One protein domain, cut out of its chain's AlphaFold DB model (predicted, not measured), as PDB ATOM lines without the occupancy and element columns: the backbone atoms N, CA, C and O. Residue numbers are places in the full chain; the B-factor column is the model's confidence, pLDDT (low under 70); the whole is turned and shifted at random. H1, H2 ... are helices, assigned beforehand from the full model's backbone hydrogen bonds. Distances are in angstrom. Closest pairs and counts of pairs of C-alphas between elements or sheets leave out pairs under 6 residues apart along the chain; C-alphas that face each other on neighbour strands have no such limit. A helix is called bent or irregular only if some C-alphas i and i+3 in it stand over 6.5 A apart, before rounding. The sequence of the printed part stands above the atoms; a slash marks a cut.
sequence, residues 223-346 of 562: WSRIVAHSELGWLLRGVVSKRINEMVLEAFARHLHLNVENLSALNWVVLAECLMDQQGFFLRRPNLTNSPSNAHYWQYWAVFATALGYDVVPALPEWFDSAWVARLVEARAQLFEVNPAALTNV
ATOM      1  N   TRP A 223      33.479  42.183  23.365       89.06
ATOM      2  CA  TRP A 223      33.629  42.032  21.910       89.06
ATOM      3  C   TRP A 223      34.193  43.278  21.220       89.06
ATOM      4  O   TRP A 223      35.023  43.169  20.321       89.06
ATOM      5  N   SER A 224      33.826  44.472  21.697       87.50
ATOM      6  CA  SER A 224      34.353  45.741  21.178       87.50
ATOM      7  C   SER A 224      35.865  45.884  21.356       87.50
ATOM      8  O   SER A 224      36.527  46.470  20.506       87.50
ATOM      9  N   ARG A 225      36.433  45.324  22.433       87.69
ATOM     10  CA  ARG A 225      37.883  45.360  22.679       87.69
ATOM     11  C   ARG A 225      38.651  44.433  21.750       87.69
ATOM     12  O   ARG A 225      39.779  44.752  21.406       87.69
ATOM     13  N   ILE A 226      38.036  43.324  21.338       88.06
ATOM     14  CA  ILE A 226      38.624  42.395  20.369       88.06
ATOM     15  C   ILE A 226      38.698  43.065  18.996       88.06
ATOM     16  O   ILE A 226      39.766  43.098  18.394       88.06
ATOM     17  N   VAL A 227      37.584  43.644  18.533       87.50
ATOM     18  CA  VAL A 227      37.501  44.283  17.208       87.50
ATOM     19  C   VAL A 227      38.407  45.516  17.113       87.50
ATOM     20  O   VAL A 227      39.087  45.697  16.109       87.50
ATOM     21  N   ALA A 228      38.470  46.336  18.167       86.50
ATOM     22  CA  ALA A 228      39.278  47.557  18.193       86.50
ATOM     23  C   ALA A 228      40.765  47.330  18.543       86.50
ATOM     24  O   ALA A 228      41.491  48.297  18.785       86.50
ATOM     25  N   HIS A 229      41.231  46.081  18.629       88.00
ATOM     26  CA  HIS A 229      42.599  45.797  19.051       88.00
ATOM     27  C   HIS A 229      43.620  46.146  17.956       88.00
ATOM     28  O   HIS A 229      43.552  45.634  16.839       88.00
ATOM     29  N   SER A 230      44.632  46.955  18.287       82.88
ATOM     30  CA  SER A 230      45.617  47.472  17.322       82.88
ATOM     31  C   SER A 230      46.440  46.385  16.625       82.88
ATOM     32  O   SER A 230      46.831  46.542  15.471       82.88
ATOM     33  N   GLU A 231      46.703  45.270  17.310       83.19
ATOM     34  CA  GLU A 231      47.506  44.156  16.778       83.19
ATOM     35  C   GLU A 231      46.669  43.051  16.105       83.19
ATOM     36  O   GLU A 231      47.232  42.063  15.627       83.19
ATOM     37  N   LEU A 232      45.338  43.201  16.011       85.38
ATOM     38  CA  LEU A 232      44.462  42.167  15.442       85.38
ATOM     39  C   LEU A 232      44.871  41.799  14.009       85.38
ATOM     40  O   LEU A 232      45.089  40.629  13.699       85.38
ATOM     41  N   GLY A 233      45.086  42.803  13.156       80.88
ATOM     42  CA  GLY A 233      45.497  42.570  11.769       80.88
ATOM     43  C   GLY A 233      46.899  41.981  11.615       80.88
ATOM     44  O   GLY A 233      47.229  41.462  10.550       80.88
ATOM     45  N   TRP A 234      47.753  42.050  12.639       82.38
ATOM     46  CA  TRP A 234      49.033  41.339  12.636       82.38
ATOM     47  C   TRP A 234      48.835  39.851  12.944       82.38
ATOM     48  O   TRP A 234      49.370  39.005  12.227       82.38
ATOM     49  N   LEU A 235      47.998  39.523  13.934       81.25
ATOM     50  CA  LEU A 235      47.682  38.135  14.287       81.25
ATOM     51  C   LEU A 235      47.016  37.379  13.136       81.25
ATOM     52  O   LEU A 235      47.421  36.249  12.846       81.25
ATOM     53  N   LEU A 236      46.042  38.021  12.481       80.75
ATOM     54  CA  LEU A 236      45.235  37.441  11.403       80.75
ATOM     55  C   LEU A 236      46.009  37.223  10.095       80.75
ATOM     56  O   LEU A 236      45.557  36.477   9.231       80.75
ATOM     57  N   ARG A 237      47.182  37.852   9.933       75.94
ATOM     58  CA  ARG A 237      48.026  37.696   8.737       75.94
ATOM     59  C   ARG A 237      48.880  36.425   8.733       75.94
ATOM     60  O   ARG A 237      49.321  36.017   7.659       75.94
ATOM     61  N   GLY A 238      49.147  35.832   9.895       71.25
ATOM     62  CA  GLY A 238      49.900  34.579  10.011       71.25
ATOM     63  C   GLY A 238      48.992  33.352  10.145       71.25
ATOM     64  O   GLY A 238      47.786  33.442   9.975       71.25
ATOM     65  N   VAL A 239      49.567  32.209  10.526       68.69
ATOM     66  CA  VAL A 239      48.821  30.966  10.827       68.69
ATOM     67  C   VAL A 239      47.848  31.153  11.999       68.69
ATOM     68  O   VAL A 239      48.313  31.386  13.112       68.69
ATOM     69  N   VAL A 240      46.534  31.100  11.777       72.25
ATOM     70  CA  VAL A 240      45.511  31.299  12.828       72.25
ATOM     71  C   VAL A 240      44.831  29.974  13.170       72.25
ATOM     72  O   VAL A 240      44.402  29.249  12.266       72.25
ATOM     73  N   SER A 241      44.691  29.682  14.466       72.50
ATOM     74  CA  SER A 241      43.949  28.512  14.939       72.50
ATOM     75  C   SER A 241      42.442  28.667  14.727       72.50
ATOM     76  O   SER A 241      41.886  29.772  14.726       72.50
ATOM     77  N   LYS A 242      41.740  27.541  14.580       76.88
ATOM     78  CA  LYS A 242      40.279  27.515  14.414       76.88
ATOM     79  C   LYS A 242      39.546  28.287  15.511       76.88
ATOM     80  O   LYS A 242      38.636  29.054  15.214       76.88
ATOM     81  N   ARG A 243      39.970  28.137  16.770       78.19
ATOM     82  CA  ARG A 243      39.336  28.813  17.913       78.19
ATOM     83  C   ARG A 243      39.441  30.335  17.816       78.19
ATOM     84  O   ARG A 243      38.483  31.028  18.145       78.19
ATOM     85  N   ILE A 244      40.581  30.856  17.363       82.00
ATOM     86  CA  ILE A 244      40.748  32.298  17.151       82.00
ATOM     87  C   ILE A 244      39.890  32.768  15.969       82.00
ATOM     88  O   ILE A 244      39.255  33.812  16.081       82.00
ATOM     89  N   ASN A 245      39.775  31.982  14.890       83.94
ATOM     90  CA  ASN A 245      38.854  32.295  13.787       83.94
ATOM     91  C   ASN A 245      37.398  32.392  14.263       83.94
ATOM     92  O   ASN A 245      36.728  33.383  13.980       83.94
ATOM     93  N   GLU A 246      36.917  31.390  15.002       86.00
ATOM     94  CA  GLU A 246      35.562  31.367  15.574       86.00
ATOM     95  C   GLU A 246      35.320  32.584  16.479       86.00
ATOM     96  O   GLU A 246      34.306  33.270  16.352       86.00
ATOM     97  N   MET A 247      36.294  32.906  17.334       86.69
ATOM     98  CA  MET A 247      36.226  34.035  18.259       86.69
ATOM     99  C   MET A 247      36.174  35.388  17.556       86.69
ATOM    100  O   MET A 247      35.425  36.266  17.975       86.69
ATOM    101  N   VAL A 248      36.963  35.572  16.498       89.62
ATOM    102  CA  VAL A 248      36.982  36.819  15.724       89.62
ATOM    103  C   VAL A 248      35.667  36.984  14.967       89.62
ATOM    104  O   VAL A 248      35.066  38.055  15.034       89.62
ATOM    105  N   LEU A 249      35.162  35.922  14.330       90.19
ATOM    106  CA  LEU A 249      33.850  35.942  13.675       90.19
ATOM    107  C   LEU A 249      32.730  36.298  14.661       90.19
ATOM    108  O   LEU A 249      31.898  37.157  14.360       90.19
ATOM    109  N   GLU A 250      32.726  35.690  15.850       90.31
ATOM    110  CA  GLU A 250      31.751  36.023  16.889       90.31
ATOM    111  C   GLU A 250      31.925  37.456  17.401       90.31
ATOM    112  O   GLU A 250      30.933  38.166  17.557       90.31
ATOM    113  N   ALA A 251      33.157  37.925  17.602       89.81
ATOM    114  CA  ALA A 251      33.419  39.277  18.079       89.81
ATOM    115  C   ALA A 251      32.857  40.342  17.130       89.81
ATOM    116  O   ALA A 251      32.158  41.246  17.589       89.81
ATOM    117  N   PHE A 252      33.085  40.208  15.819       89.25
ATOM    118  CA  PHE A 252      32.501  41.116  14.828       89.25
ATOM    119  C   PHE A 252      30.971  41.020  14.800       89.25
ATOM    120  O   PHE A 252      30.295  42.049  14.808       89.25
ATOM    121  N   ALA A 253      30.406  39.810  14.847       88.62
ATOM    122  CA  ALA A 253      28.954  39.623  14.798       88.62
ATOM    123  C   ALA A 253      28.255  40.233  16.020       88.62
ATOM    124  O   ALA A 253      27.242  40.921  15.888       88.62
ATOM    125  N   ARG A 254      28.814  40.022  17.214       89.06
ATOM    126  CA  ARG A 254      28.274  40.539  18.476       89.06
ATOM    127  C   ARG A 254      28.486  42.039  18.621       89.06
ATOM    128  O   ARG A 254      27.579  42.717  19.092       89.06
ATOM    129  N   HIS A 255      29.647  42.557  18.215       87.44
ATOM    130  CA  HIS A 255      29.942  43.989  18.271       87.44
ATOM    131  C   HIS A 255      29.013  44.802  17.364       87.44
ATOM    132  O   HIS A 255      28.557  45.873  17.758       87.44
ATOM    133  N   LEU A 256      28.694  44.268  16.183       84.25
ATOM    134  CA  LEU A 256      27.823  44.909  15.196       84.25
ATOM    135  C   LEU A 256      26.338  44.544  15.368       84.25
ATOM    136  O   LEU A 256      25.515  44.946  14.551       84.25
ATOM    137  N   HIS A 257      25.988  43.789  16.419       84.00
ATOM    138  CA  HIS A 257      24.628  43.305  16.689       84.00
ATOM    139  C   HIS A 257      23.970  42.630  15.474       84.00
ATOM    140  O   HIS A 257      22.796  42.850  15.166       84.00
ATOM    141  N   LEU A 258      24.744  41.805  14.770       84.75
ATOM    142  CA  LEU A 258      24.354  41.228  13.495       84.75
ATOM    143  C   LEU A 258      23.248  40.176  13.668       84.75
ATOM    144  O   LEU A 258      23.410  39.189  14.388       84.75
ATOM    145  N   ASN A 259      22.142  40.358  12.945       81.31
ATOM    146  CA  ASN A 259      21.073  39.371  12.847       81.31
ATOM    147  C   ASN A 259      21.156  38.619  11.509       81.31
ATOM    148  O   ASN A 259      20.678  39.102  10.483       81.31
ATOM    149  N   VAL A 260      21.741  37.419  11.535       79.75
ATOM    150  CA  VAL A 260      21.895  36.538  10.360       79.75
ATOM    151  C   VAL A 260      20.570  36.033   9.776       79.75
ATOM    152  O   VAL A 260      20.542  35.590   8.628       79.75
ATOM    153  N   GLU A 261      19.468  36.084  10.527       79.81
ATOM    154  CA  GLU A 261      18.165  35.594  10.060       79.81
ATOM    155  C   GLU A 261      17.408  36.639   9.236       79.81
ATOM    156  O   GLU A 261      16.625  36.277   8.351       79.81
ATOM    157  N   ASN A 262      17.659  37.926   9.495       79.06
ATOM    158  CA  ASN A 262      16.980  39.047   8.853       79.06
ATOM    159  C   ASN A 262      17.948  39.893   8.010       79.06
ATOM    160  O   ASN A 262      18.275  41.031   8.349       79.06
ATOM    161  N   LEU A 263      18.397  39.315   6.892       77.50
ATOM    162  CA  LEU A 263      19.384  39.925   5.995       77.50
ATOM    163  C   LEU A 263      18.909  41.229   5.326       77.50
ATOM    164  O   LEU A 263      19.733  42.058   4.955       77.50
ATOM    165  N   SER A 264      17.596  41.438   5.189       70.94
ATOM    166  CA  SER A 264      17.024  42.632   4.547       70.94
ATOM    167  C   SER A 264      17.060  43.882   5.430       70.94
ATOM    168  O   SER A 264      16.982  44.994   4.916       70.94
ATOM    169  N   ALA A 265      17.196  43.722   6.750       76.56
ATOM    170  CA  ALA A 265      17.301  44.833   7.695       76.56
ATOM    171  C   ALA A 265      18.752  45.299   7.933       76.56
ATOM    172  O   ALA A 265      18.973  46.251   8.683       76.56
ATOM    173  N   LEU A 266      19.744  44.626   7.339       80.25
ATOM    174  CA  LEU A 266      21.159  44.944   7.525       80.25
ATOM    175  C   LEU A 266      21.567  46.175   6.709       80.25
ATOM    176  O   LEU A 266      21.303  46.271   5.512       80.25
ATOM    177  N   ASN A 267      22.288  47.099   7.350       81.56
ATOM    178  CA  ASN A 267      22.978  48.174   6.646       81.56
ATOM    179  C   ASN A 267      24.352  47.682   6.177       81.56
ATOM    180  O   ASN A 267      25.353  47.777   6.886       81.56
ATOM    181  N   TRP A 268      24.374  47.136   4.968       81.62
ATOM    182  CA  TRP A 268      25.554  46.538   4.356       81.62
ATOM    183  C   TRP A 268      26.704  47.520   4.100       81.62
ATOM    184  O   TRP A 268      27.858  47.109   4.153       81.62
ATOM    185  N   VAL A 269      26.415  48.804   3.862       79.31
ATOM    186  CA  VAL A 269      27.451  49.824   3.612       79.31
ATOM    187  C   VAL A 269      28.247  50.094   4.886       79.31
ATOM    188  O   VAL A 269      29.471  50.019   4.878       79.31
ATOM    189  N   VAL A 270      27.547  50.317   6.003       82.88
ATOM    190  CA  VAL A 270      28.180  50.504   7.321       82.88
ATOM    191  C   VAL A 270      28.933  49.241   7.740       82.88
ATOM    192  O   VAL A 270      30.032  49.317   8.282       82.88
ATOM    193  N   LEU A 271      28.363  48.068   7.449       84.12
ATOM    194  CA  LEU A 271      29.023  46.791   7.694       84.12
ATOM    195  C   LEU A 271      30.341  46.679   6.914       84.12
ATOM    196  O   LEU A 271      31.350  46.307   7.501       84.12
ATOM    197  N   ALA A 272      30.351  47.029   5.625       82.81
ATOM    198  CA  ALA A 272      31.559  47.001   4.805       82.81
ATOM    199  C   ALA A 272      32.639  47.949   5.351       82.81
ATOM    200  O   ALA A 272      33.778  47.519   5.522       82.81
ATOM    201  N   GLU A 273      32.279  49.188   5.705       83.94
ATOM    202  CA  GLU A 273      33.202  50.174   6.290       83.94
ATOM    203  C   GLU A 273      33.888  49.648   7.560       83.94
ATOM    204  O   GLU A 273      35.105  49.768   7.694       83.94
ATOM    205  N   CYS A 274      33.142  49.000   8.460       82.69
ATOM    206  CA  CYS A 274      33.693  48.428   9.692       82.69
ATOM    207  C   CYS A 274      34.618  47.219   9.467       82.69
ATOM    208  O   CYS A 274      35.394  46.872  10.357       82.69
ATOM    209  N   LEU A 275      34.527  46.548   8.317       84.38
ATOM    210  CA  LEU A 275      35.292  45.334   8.009       84.38
ATOM    211  C   LEU A 275      36.545  45.609   7.164       84.38
ATOM    212  O   LEU A 275      37.402  44.728   7.061       84.38
ATOM    213  N   MET A 276      36.673  46.810   6.587       81.88
ATOM    214  CA  MET A 276      37.765  47.178   5.672       81.88
ATOM    215  C   MET A 276      39.155  46.914   6.258       81.88
ATOM    216  O   MET A 276      40.017  46.361   5.573       81.88
ATOM    217  N   ASP A 277      39.362  47.227   7.539       81.69
ATOM    218  CA  ASP A 277      40.657  47.063   8.212       81.69
ATOM    219  C   ASP A 277      41.135  45.601   8.259       81.69
ATOM    220  O   ASP A 277      42.336  45.340   8.373       81.69
ATOM    221  N   GLN A 278      40.210  44.639   8.161       83.81
ATOM    222  CA  GLN A 278      40.479  43.198   8.213       83.81
ATOM    223  C   GLN A 278      40.021  42.463   6.943       83.81
ATOM    224  O   GLN A 278      39.821  41.249   6.967       83.81
ATOM    225  N   GLN A 279      39.893  43.159   5.808       81.69
ATOM    226  CA  GLN A 279      39.395  42.585   4.551       81.69
ATOM    227  C   GLN A 279      40.129  41.294   4.136       81.69
ATOM    228  O   GLN A 279      39.495  40.319   3.732       81.69
ATOM    229  N   GLY A 280      41.458  41.251   4.293       77.75
ATOM    230  CA  GLY A 280      42.276  40.086   3.930       77.75
ATOM    231  C   GLY A 280      41.969  38.817   4.735       77.75
ATOM    232  O   GLY A 280      42.247  37.717   4.266       77.75
ATOM    233  N   PHE A 281      41.374  38.954   5.924       83.31
ATOM    234  CA  PHE A 281      40.895  37.821   6.712       83.31
ATOM    235  C   PHE A 281      39.594  37.252   6.133       83.31
ATOM    236  O   PHE A 281      39.485  36.048   5.919       83.31
ATOM    237  N   PHE A 282      38.625  38.120   5.832       84.12
ATOM    238  CA  PHE A 282      37.304  37.716   5.339       84.12
ATOM    239  C   PHE A 282      37.307  37.239   3.882       84.12
ATOM    240  O   PHE A 282      36.434  36.461   3.503       84.12
ATOM    241  N   LEU A 283      38.294  37.661   3.084       81.75
ATOM    242  CA  LEU A 283      38.511  37.169   1.719       81.75
ATOM    243  C   LEU A 283      38.810  35.661   1.674       81.75
ATOM    244  O   LEU A 283      38.481  34.992   0.694       81.75
ATOM    245  N   ARG A 284      39.443  35.120   2.718       79.19
ATOM    246  CA  ARG A 284      39.826  33.708   2.785       79.19
ATOM    247  C   ARG A 284      38.666  32.862   3.285       79.19
ATOM    248  O   ARG A 284      37.943  33.251   4.202       79.19
ATOM    249  N   ARG A 285      38.526  31.654   2.734       81.38
ATOM    250  CA  ARG A 285      37.600  30.653   3.289       81.38
ATOM    251  C   ARG A 285      37.995  30.349   4.743       81.38
ATOM    252  O   ARG A 285      39.161  30.026   4.961       81.38
ATOM    253  N   PRO A 286      37.078  30.397   5.721       80.56
ATOM    254  CA  PRO A 286      37.421  30.244   7.126       80.56
ATOM    255  C   PRO A 286      37.752  28.781   7.441       80.56
ATOM    256  O   PRO A 286      37.119  27.862   6.914       80.56
ATOM    257  N   ASN A 287      38.723  28.556   8.332       76.25
ATOM    258  CA  ASN A 287      39.036  27.222   8.854       76.25
ATOM    259  C   ASN A 287      37.980  26.797   9.885       76.25
ATOM    260  O   ASN A 287      38.195  26.890  11.092       76.25
ATOM    261  N   LEU A 288      36.812  26.388   9.391       78.69
ATOM    262  CA  LEU A 288      35.697  25.859  10.171       78.69
ATOM    263  C   LEU A 288      35.401  24.427   9.732       78.69
ATOM    264  O   LEU A 288      35.449  24.089   8.549       78.69
ATOM    265  N   THR A 289      35.014  23.578  10.682       73.00
ATOM    266  CA  THR A 289      34.526  22.233  10.369       73.00
ATOM    267  C   THR A 289      33.219  22.299   9.585       73.00
ATOM    268  O   THR A 289      32.304  23.039   9.953       73.00
ATOM    269  N   ASN A 290      33.099  21.466   8.548       73.69
ATOM    270  CA  ASN A 290      31.873  21.274   7.763       73.69
ATOM    271  C   ASN A 290      30.829  20.451   8.544       73.69
ATOM    272  O   ASN A 290      30.359  19.418   8.075       73.69
ATOM    273  N   SER A 291      30.494  20.887   9.755       76.00
ATOM    274  CA  SER A 291      29.488  20.274  10.621       76.00
ATOM    275  C   SER A 291      28.362  21.276  10.880       76.00
ATOM    276  O   SER A 291      28.659  22.455  11.103       76.00
ATOM    277  N   PRO A 292      27.090  20.835  10.917       77.19
ATOM    278  CA  PRO A 292      25.952  21.711  11.202       77.19
ATOM    279  C   PRO A 292      26.042  22.392  12.577       77.19
ATOM    280  O   PRO A 292      25.446  23.445  12.775       77.19
ATOM    281  N   SER A 293      26.834  21.855  13.514       77.69
ATOM    282  CA  SER A 293      27.101  22.487  14.815       77.69
ATOM    283  C   SER A 293      27.755  23.873  14.708       77.69
ATOM    284  O   SER A 293      27.624  24.672  15.629       77.69
ATOM    285  N   ASN A 294      28.440  24.163  13.594       80.62
ATOM    286  CA  ASN A 294      29.139  25.430  13.352       80.62
ATOM    287  C   ASN A 294      28.392  26.338  12.354       80.62
ATOM    288  O   ASN A 294      28.996  27.235  11.761       80.62
ATOM    289  N   ALA A 295      27.091  26.109  12.136       84.62
ATOM    290  CA  ALA A 295      26.299  26.848  11.152       84.62
ATOM    291  C   ALA A 295      26.324  28.368  11.364       84.62
ATOM    292  O   ALA A 295      26.480  29.109  10.396       84.62
ATOM    293  N   HIS A 296      26.253  28.838  12.608       87.94
ATOM    294  CA  HIS A 296      26.272  30.268  12.930       87.94
ATOM    295  C   HIS A 296      27.589  30.946  12.533       87.94
ATOM    296  O   HIS A 296      27.558  32.027  11.952       87.94
ATOM    297  N   TYR A 297      28.742  30.307  12.758       88.19
ATOM    298  CA  TYR A 297      30.040  30.862  12.349       88.19
ATOM    299  C   TYR A 297      30.168  30.969  10.828       88.19
ATOM    300  O   TYR A 297      30.666  31.970  10.310       88.19
ATOM    301  N   TRP A 298      29.677  29.960  10.109       88.81
ATOM    302  CA  TRP A 298      29.604  29.979   8.650       88.81
ATOM    303  C   TRP A 298      28.680  31.092   8.136       88.81
ATOM    304  O   TRP A 298      29.041  31.781   7.183       88.81
ATOM    305  N   GLN A 299      27.532  31.319   8.787       89.56
ATOM    306  CA  GLN A 299      26.628  32.427   8.455       89.56
ATOM    307  C   GLN A 299      27.282  33.791   8.700       89.56
ATOM    308  O   GLN A 299      27.183  34.663   7.840       89.56
ATOM    309  N   TYR A 300      27.979  33.975   9.830       91.12
ATOM    310  CA  TYR A 300      28.708  35.215  10.121       91.12
ATOM    311  C   TYR A 300      29.739  35.517   9.039       91.12
ATOM    312  O   TYR A 300      29.703  36.593   8.444       91.12
ATOM    313  N   TRP A 301      30.605  34.550   8.728       91.50
ATOM    314  CA  TRP A 301      31.606  34.721   7.680       91.50
ATOM    315  C   TRP A 301      30.970  35.058   6.325       91.50
ATOM    316  O   TRP A 301      31.396  36.008   5.674       91.50
ATOM    317  N   ALA A 302      29.929  34.328   5.916       88.56
ATOM    318  CA  ALA A 302      29.285  34.521   4.620       88.56
ATOM    319  C   ALA A 302      28.655  35.914   4.472       88.56
ATOM    320  O   ALA A 302      28.767  36.530   3.412       88.56
ATOM    321  N   VAL A 303      28.040  36.436   5.536       88.31
ATOM    322  CA  VAL A 303      27.511  37.806   5.573       88.31
ATOM    323  C   VAL A 303      28.643  38.834   5.491       88.31
ATOM    324  O   VAL A 303      28.561  39.753   4.678       88.31
ATOM    325  N   PHE A 304      29.730  38.668   6.249       89.62
ATOM    326  CA  PHE A 304      30.874  39.589   6.196       89.62
ATOM    327  C   PHE A 304      31.568  39.601   4.833       89.62
ATOM    328  O   PHE A 304      31.838  40.667   4.282       89.62
ATOM    329  N   ALA A 305      31.814  38.428   4.253       86.06
ATOM    330  CA  ALA A 305      32.445  38.315   2.946       86.06
ATOM    331  C   ALA A 305      31.541  38.869   1.829       86.06
ATOM    332  O   ALA A 305      32.028  39.542   0.922       86.06
ATOM    333  N   THR A 306      30.220  38.685   1.935       85.56
ATOM    334  CA  THR A 306      29.255  39.286   0.997       85.56
ATOM    335  C   THR A 306      29.226  40.812   1.116       85.56
ATOM    336  O   THR A 306      29.195  41.493   0.092       85.56
ATOM    337  N   ALA A 307      29.301  41.366   2.332       84.50
ATOM    338  CA  ALA A 307      29.369  42.816   2.548       84.50
ATOM    339  C   ALA A 307      30.603  43.452   1.883       84.50
ATOM    340  O   ALA A 307      30.528  44.569   1.381       84.50
ATOM    341  N   LEU A 308      31.718  42.717   1.827       81.88
ATOM    342  CA  LEU A 308      32.958  43.131   1.162       81.88
ATOM    343  C   LEU A 308      32.964  42.881  -0.360       81.88
ATOM    344  O   LEU A 308      33.942  43.219  -1.026       81.88
ATOM    345  N   GLY A 309      31.891  42.312  -0.921       75.94
ATOM    346  CA  GLY A 309      31.728  42.088  -2.364       75.94
ATOM    347  C   GLY A 309      32.184  40.726  -2.885       75.94
ATOM    348  O   GLY A 309      32.309  40.551  -4.100       75.94
ATOM    349  N   TYR A 310      32.407  39.749  -2.003       80.94
ATOM    350  CA  TYR A 310      32.893  38.425  -2.389       80.94
ATOM    351  C   TYR A 310      31.785  37.435  -2.743       80.94
ATOM    352  O   TYR A 310      30.690  37.456  -2.178       80.94
ATOM    353  N   ASP A 311      32.094  36.524  -3.671       81.12
ATOM    354  CA  ASP A 311      31.222  35.388  -3.974       81.12
ATOM    355  C   ASP A 311      31.455  34.213  -3.019       81.12
ATOM    356  O   ASP A 311      32.428  33.467  -3.147       81.12
ATOM    357  N   VAL A 312      30.548  34.044  -2.059       83.00
ATOM    358  CA  VAL A 312      30.649  33.015  -1.014       83.00
ATOM    359  C   VAL A 312      29.952  31.703  -1.370       83.00
ATOM    360  O   VAL A 312      30.251  30.679  -0.758       83.00
ATOM    361  N   VAL A 313      29.054  31.702  -2.363       82.31
ATOM    362  CA  VAL A 313      28.245  30.532  -2.747       82.31
ATOM    363  C   VAL A 313      29.089  29.282  -3.036       82.31
ATOM    364  O   VAL A 313      28.755  28.232  -2.488       82.31
ATOM    365  N   PRO A 314      30.199  29.339  -3.806       81.50
ATOM    366  CA  PRO A 314      30.991  28.139  -4.096       81.50
ATOM    367  C   PRO A 314      31.766  27.595  -2.885       81.50
ATOM    368  O   PRO A 314      32.248  26.465  -2.923       81.50
ATOM    369  N   ALA A 315      31.926  28.386  -1.822       81.44
ATOM    370  CA  ALA A 315      32.686  28.008  -0.632       81.44
ATOM    371  C   ALA A 315      31.801  27.507   0.524       81.44
ATOM    372  O   ALA A 315      32.327  26.926   1.480       81.44
ATOM    373  N   LEU A 316      30.483  27.724   0.447       84.12
ATOM    374  CA  LEU A 316      29.531  27.294   1.465       84.12
ATOM    375  C   LEU A 316      29.343  25.765   1.463       84.12
ATOM    376  O   LEU A 316      29.316  25.141   0.403       84.12
ATOM    377  N   PRO A 317      29.188  25.141   2.643       83.69
ATOM    378  CA  PRO A 317      28.817  23.733   2.740       83.69
ATOM    379  C   PRO A 317      27.451  23.412   2.108       83.69
ATOM    380  O   PRO A 317      26.494  24.166   2.257       83.69
ATOM    381  N   GLU A 318      27.331  22.233   1.492       82.31
ATOM    382  CA  GLU A 318      26.112  21.789   0.787       82.31
ATOM    383  C   GLU A 318      24.881  21.619   1.694       82.31
ATOM    384  O   GLU A 318      23.751  21.635   1.217       82.31
ATOM    385  N   TRP A 319      25.078  21.464   3.006       84.38
ATOM    386  CA  TRP A 319      23.995  21.285   3.980       84.38
ATOM    387  C   TRP A 319      23.281  22.587   4.373       84.38
ATOM    388  O   TRP A 319      22.355  22.546   5.186       84.38
ATOM    389  N   PHE A 320      23.701  23.739   3.847       85.12
ATOM    390  CA  PHE A 320      23.042  25.011   4.127       85.12
ATOM    391  C   PHE A 320      21.636  25.094   3.526       85.12
ATOM    392  O   PHE A 320      21.375  24.607   2.428       85.12
ATOM    393  N   ASP A 321      20.728  25.768   4.236       85.50
ATOM    394  CA  ASP A 321      19.377  26.016   3.737       85.50
ATOM    395  C   ASP A 321      19.408  26.878   2.466       85.50
ATOM    396  O   ASP A 321      19.784  28.055   2.488       85.50
ATOM    397  N   SER A 322      18.950  26.288   1.361       84.62
ATOM    398  CA  SER A 322      18.825  26.937   0.054       84.62
ATOM    399  C   SER A 322      18.031  28.249   0.093       84.62
ATOM    400  O   SER A 322      18.365  29.182  -0.638       84.62
ATOM    401  N   ALA A 323      17.028  28.367   0.974       85.69
ATOM    402  CA  ALA A 323      16.226  29.581   1.105       85.69
ATOM    403  C   ALA A 323      17.004  30.719   1.782       85.69
ATOM    404  O   ALA A 323      16.824  31.892   1.452       85.69
ATOM    405  N   TRP A 324      17.895  30.399   2.722       88.94
ATOM    406  CA  TRP A 324      18.796  31.385   3.317       88.94
ATOM    407  C   TRP A 324      19.870  31.837   2.319       88.94
ATOM    408  O   TRP A 324      20.095  33.038   2.172       88.94
ATOM    409  N   VAL A 325      20.464  30.903   1.568       86.69
ATOM    410  CA  VAL A 325      21.466  31.223   0.534       86.69
ATOM    411  C   VAL A 325      20.866  32.103  -0.568       86.69
ATOM    412  O   VAL A 325      21.493  33.079  -0.972       86.69
ATOM    413  N   ALA A 326      19.633  31.830  -1.007       84.62
ATOM    414  CA  ALA A 326      18.940  32.662  -1.992       84.62
ATOM    415  C   ALA A 326      18.759  34.114  -1.510       84.62
ATOM    416  O   ALA A 326      19.031  35.044  -2.268       84.62
ATOM    417  N   ARG A 327      18.391  34.317  -0.236       86.38
ATOM    418  CA  ARG A 327      18.283  35.659   0.368       86.38
ATOM    419  C   ARG A 327      19.624  36.389   0.422       86.38
ATOM    420  O   ARG A 327      19.662  37.602   0.243       86.38
ATOM    421  N   LEU A 328      20.723  35.668   0.649       84.69
ATOM    422  CA  LEU A 328      22.068  36.243   0.627       84.69
ATOM    423  C   LEU A 328      22.471  36.687  -0.789       84.69
ATOM    424  O   LEU A 328      23.031  37.767  -0.958       84.69
ATOM    425  N   VAL A 329      22.148  35.883  -1.807       83.75
ATOM    426  CA  VAL A 329      22.388  36.221  -3.220       83.75
ATOM    427  C   VAL A 329      21.547  37.422  -3.655       83.75
ATOM    428  O   VAL A 329      22.058  38.304  -4.342       83.75
ATOM    429  N   GLU A 330      20.286  37.492  -3.231       82.38
ATOM    430  CA  GLU A 330      19.408  38.634  -3.504       82.38
ATOM    431  C   GLU A 330      19.926  39.917  -2.839       82.38
ATOM    432  O   GLU A 330      20.050  40.946  -3.502       82.38
ATOM    433  N   ALA A 331      20.319  39.846  -1.562       77.50
ATOM    434  CA  ALA A 331      20.930  40.973  -0.858       77.50
ATOM    435  C   ALA A 331      22.227  41.433  -1.544       77.50
ATOM    436  O   ALA A 331      22.448  42.627  -1.723       77.50
ATOM    437  N   ARG A 332      23.062  40.493  -2.004       76.88
ATOM    438  CA  ARG A 332      24.263  40.794  -2.795       76.88
ATOM    439  C   ARG A 332      23.920  41.511  -4.102       76.88
ATOM    440  O   ARG A 332      24.579  42.491  -4.439       76.88
ATOM    441  N   ALA A 333      22.912  41.043  -4.837       74.94
ATOM    442  CA  ALA A 333      22.506  41.659  -6.098       74.94
ATOM    443  C   ALA A 333      22.101  43.128  -5.898       74.94
ATOM    444  O   ALA A 333      22.605  43.995  -6.607       74.94
ATOM    445  N   GLN A 334      21.310  43.418  -4.861       74.06
ATOM    446  CA  GLN A 334      20.876  44.779  -4.518       74.06
ATOM    447  C   GLN A 334      22.040  45.727  -4.172       74.06
ATOM    448  O   GLN A 334      21.945  46.931  -4.398       74.06
ATOM    449  N   LEU A 335      23.146  45.208  -3.631       71.75
ATOM    450  CA  LEU A 335      24.305  46.015  -3.224       71.75
ATOM    451  C   LEU A 335      25.247  46.356  -4.375       71.75
ATOM    452  O   LEU A 335      25.841  47.435  -4.388       71.75
ATOM    453  N   PHE A 336      25.402  45.439  -5.331       68.06
ATOM    454  CA  PHE A 336      26.412  45.530  -6.389       68.06
ATOM    455  C   PHE A 336      25.818  45.708  -7.794       68.06
ATOM    456  O   PHE A 336      26.550  45.604  -8.779       68.06
ATOM    457  N   GLU A 337      24.528  46.050  -7.891       58.88
ATOM    458  CA  GLU A 337      23.758  46.305  -9.126       58.88
ATOM    459  C   GLU A 337      24.433  47.282 -10.121       58.88
ATOM    460  O   GLU A 337      24.084  47.311 -11.298       58.88
ATOM    461  N   VAL A 338      25.439  48.051  -9.682       51.00
ATOM    462  CA  VAL A 338      26.103  49.104 -10.467       51.00
ATOM    463  C   VAL A 338      27.534  48.741 -10.919       51.00
ATOM    464  O   VAL A 338      28.061  49.405 -11.810       51.00
ATOM    465  N   ASN A 339      28.193  47.703 -10.374       48.22
ATOM    466  CA  ASN A 339      29.598  47.419 -10.723       48.22
ATOM    467  C   ASN A 339      29.989  45.920 -10.697       48.22
ATOM    468  O   ASN A 339      30.555  45.439  -9.713       48.22
ATOM    469  N   PRO A 340      29.771  45.173 -11.797       52.09
ATOM    470  CA  PRO A 340      30.110  43.748 -11.884       52.09
ATOM    471  C   PRO A 340      31.623  43.452 -11.860       52.09
ATOM    472  O   PRO A 340      32.011  42.302 -11.671       52.09
ATOM    473  N   ALA A 341      32.489  44.463 -12.017       48.50
ATOM    474  CA  ALA A 341      33.946  44.305 -11.955       48.50
ATOM    475  C   ALA A 341      34.510  44.240 -10.520       48.50
ATOM    476  O   ALA A 341      35.678  43.905 -10.345       48.50
ATOM    477  N   ALA A 342      33.703  44.544  -9.494       51.66
ATOM    478  CA  ALA A 342      34.105  44.460  -8.085       51.66
ATOM    479  C   ALA A 342      34.002  43.035  -7.501       51.66
ATOM    480  O   ALA A 342      34.385  42.801  -6.355       51.66
ATOM    481  N   LEU A 343      33.484  42.076  -8.276       58.09
ATOM    482  CA  LEU A 343      33.260  40.710  -7.816       58.09
ATOM    483  C   LEU A 343      34.588  39.955  -7.762       58.09
ATOM    484  O   LEU A 343      35.110  39.503  -8.780       58.09
ATOM    485  N   THR A 344      35.126  39.811  -6.554       64.50
ATOM    486  CA  THR A 344      36.297  38.962  -6.313       64.50
ATOM    487  C   THR A 344      35.812  37.613  -5.791       64.50
ATOM    488  O   THR A 344      34.931  37.546  -4.932       64.50
ATOM    489  N   ASN A 345      36.355  36.520  -6.320       68.75
ATOM    490  CA  ASN A 345      36.074  35.195  -5.776       68.75
ATOM    491  C   ASN A 345      36.773  35.039  -4.421       68.75
ATOM    492  O   ASN A 345      37.874  35.556  -4.232       68.75
ATOM    493  N   VAL A 346      36.145  34.302  -3.504       72.25
ATOM    494  CA  VAL A 346      36.775  33.902  -2.238       72.25
ATOM    495  C   VAL A 346      38.058  33.123  -2.528       72.25
ATOM    496  O   VAL A 346      38.062  32.205  -3.354       72.25
TER     497      VAL A 346
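This is residues 223 to 346 of the 562 residues of an uncharacterized protein of Vibrio owensii (UniProt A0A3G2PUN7). Look for H5 in the middle of a compact all-helix domain: H3 crosses it steeply, H4 crosses near its last residues, and H6 runs side by side with it, the same way at a shallow tilt of 14 degrees. Short H1 packs on H3, and short H2 sits at the outside near H4. The printed part has 124 residues, with six named helices in the order H1 to H6 and no named strand. The radius of gyration of the C-alphas is 13.8 A, and the rounded outline spans 35 by 31 by 25 A.

Find C-alpha 223 at (33.629, 42.032, 21.910), where H1 begins and runs to 227. H2 is residues 232 to 235, and H3 is 242 to 255, 19.8 A long. H4, residues 268 to 282, measures 14.7 A and is irregular: C-alphas 277 and 280 are 8.3 A apart. H5 runs 23.1 A from C-alpha 292 at (25.952, 21.711, 11.202) to 307, with a kink of 26 degrees near 299; it is irregular, C-alphas 293 and 296 being 8.0 A apart. H6, residues 322 to 336, is 21.1 A long and ends at (26.412, 45.530, -6.389).

At the hub, H5, residues 297 to 301 touch H3 at a steep tilt of 60 degrees, C-alphas of Leu 249 and Tyr 300 closest at 6.3 A. Its residues 301 to 307 touch H4, only just about perpendicular at 70.3 degrees, Ala 272 and Ala 307 having the closest C-alphas, 5.2 A apart. Its residues 303 to 307 touch H6 at a shallow tilt of 14 degrees, the same way, C-alphas of Thr 306 and Arg 332 closest at 6.4 A. H1 touches H3, the closest C-alphas being those of Trp 223 and Ala 251, 4.7 A. Each O i to N i+4 pair is within hydrogen-bond range in H1, H3 and H6, against 6 of 11 in H4 and 10 of 12 in H5; H2 is too short for one.

The C-alphas farthest apart, of Ser 230 and Ala 323, are 38.0 A apart. The printed part has no cut; the links H3 to H4 and H5 to H6 are long. Confidence is under 70 at residue 239 and residues 336 to 345.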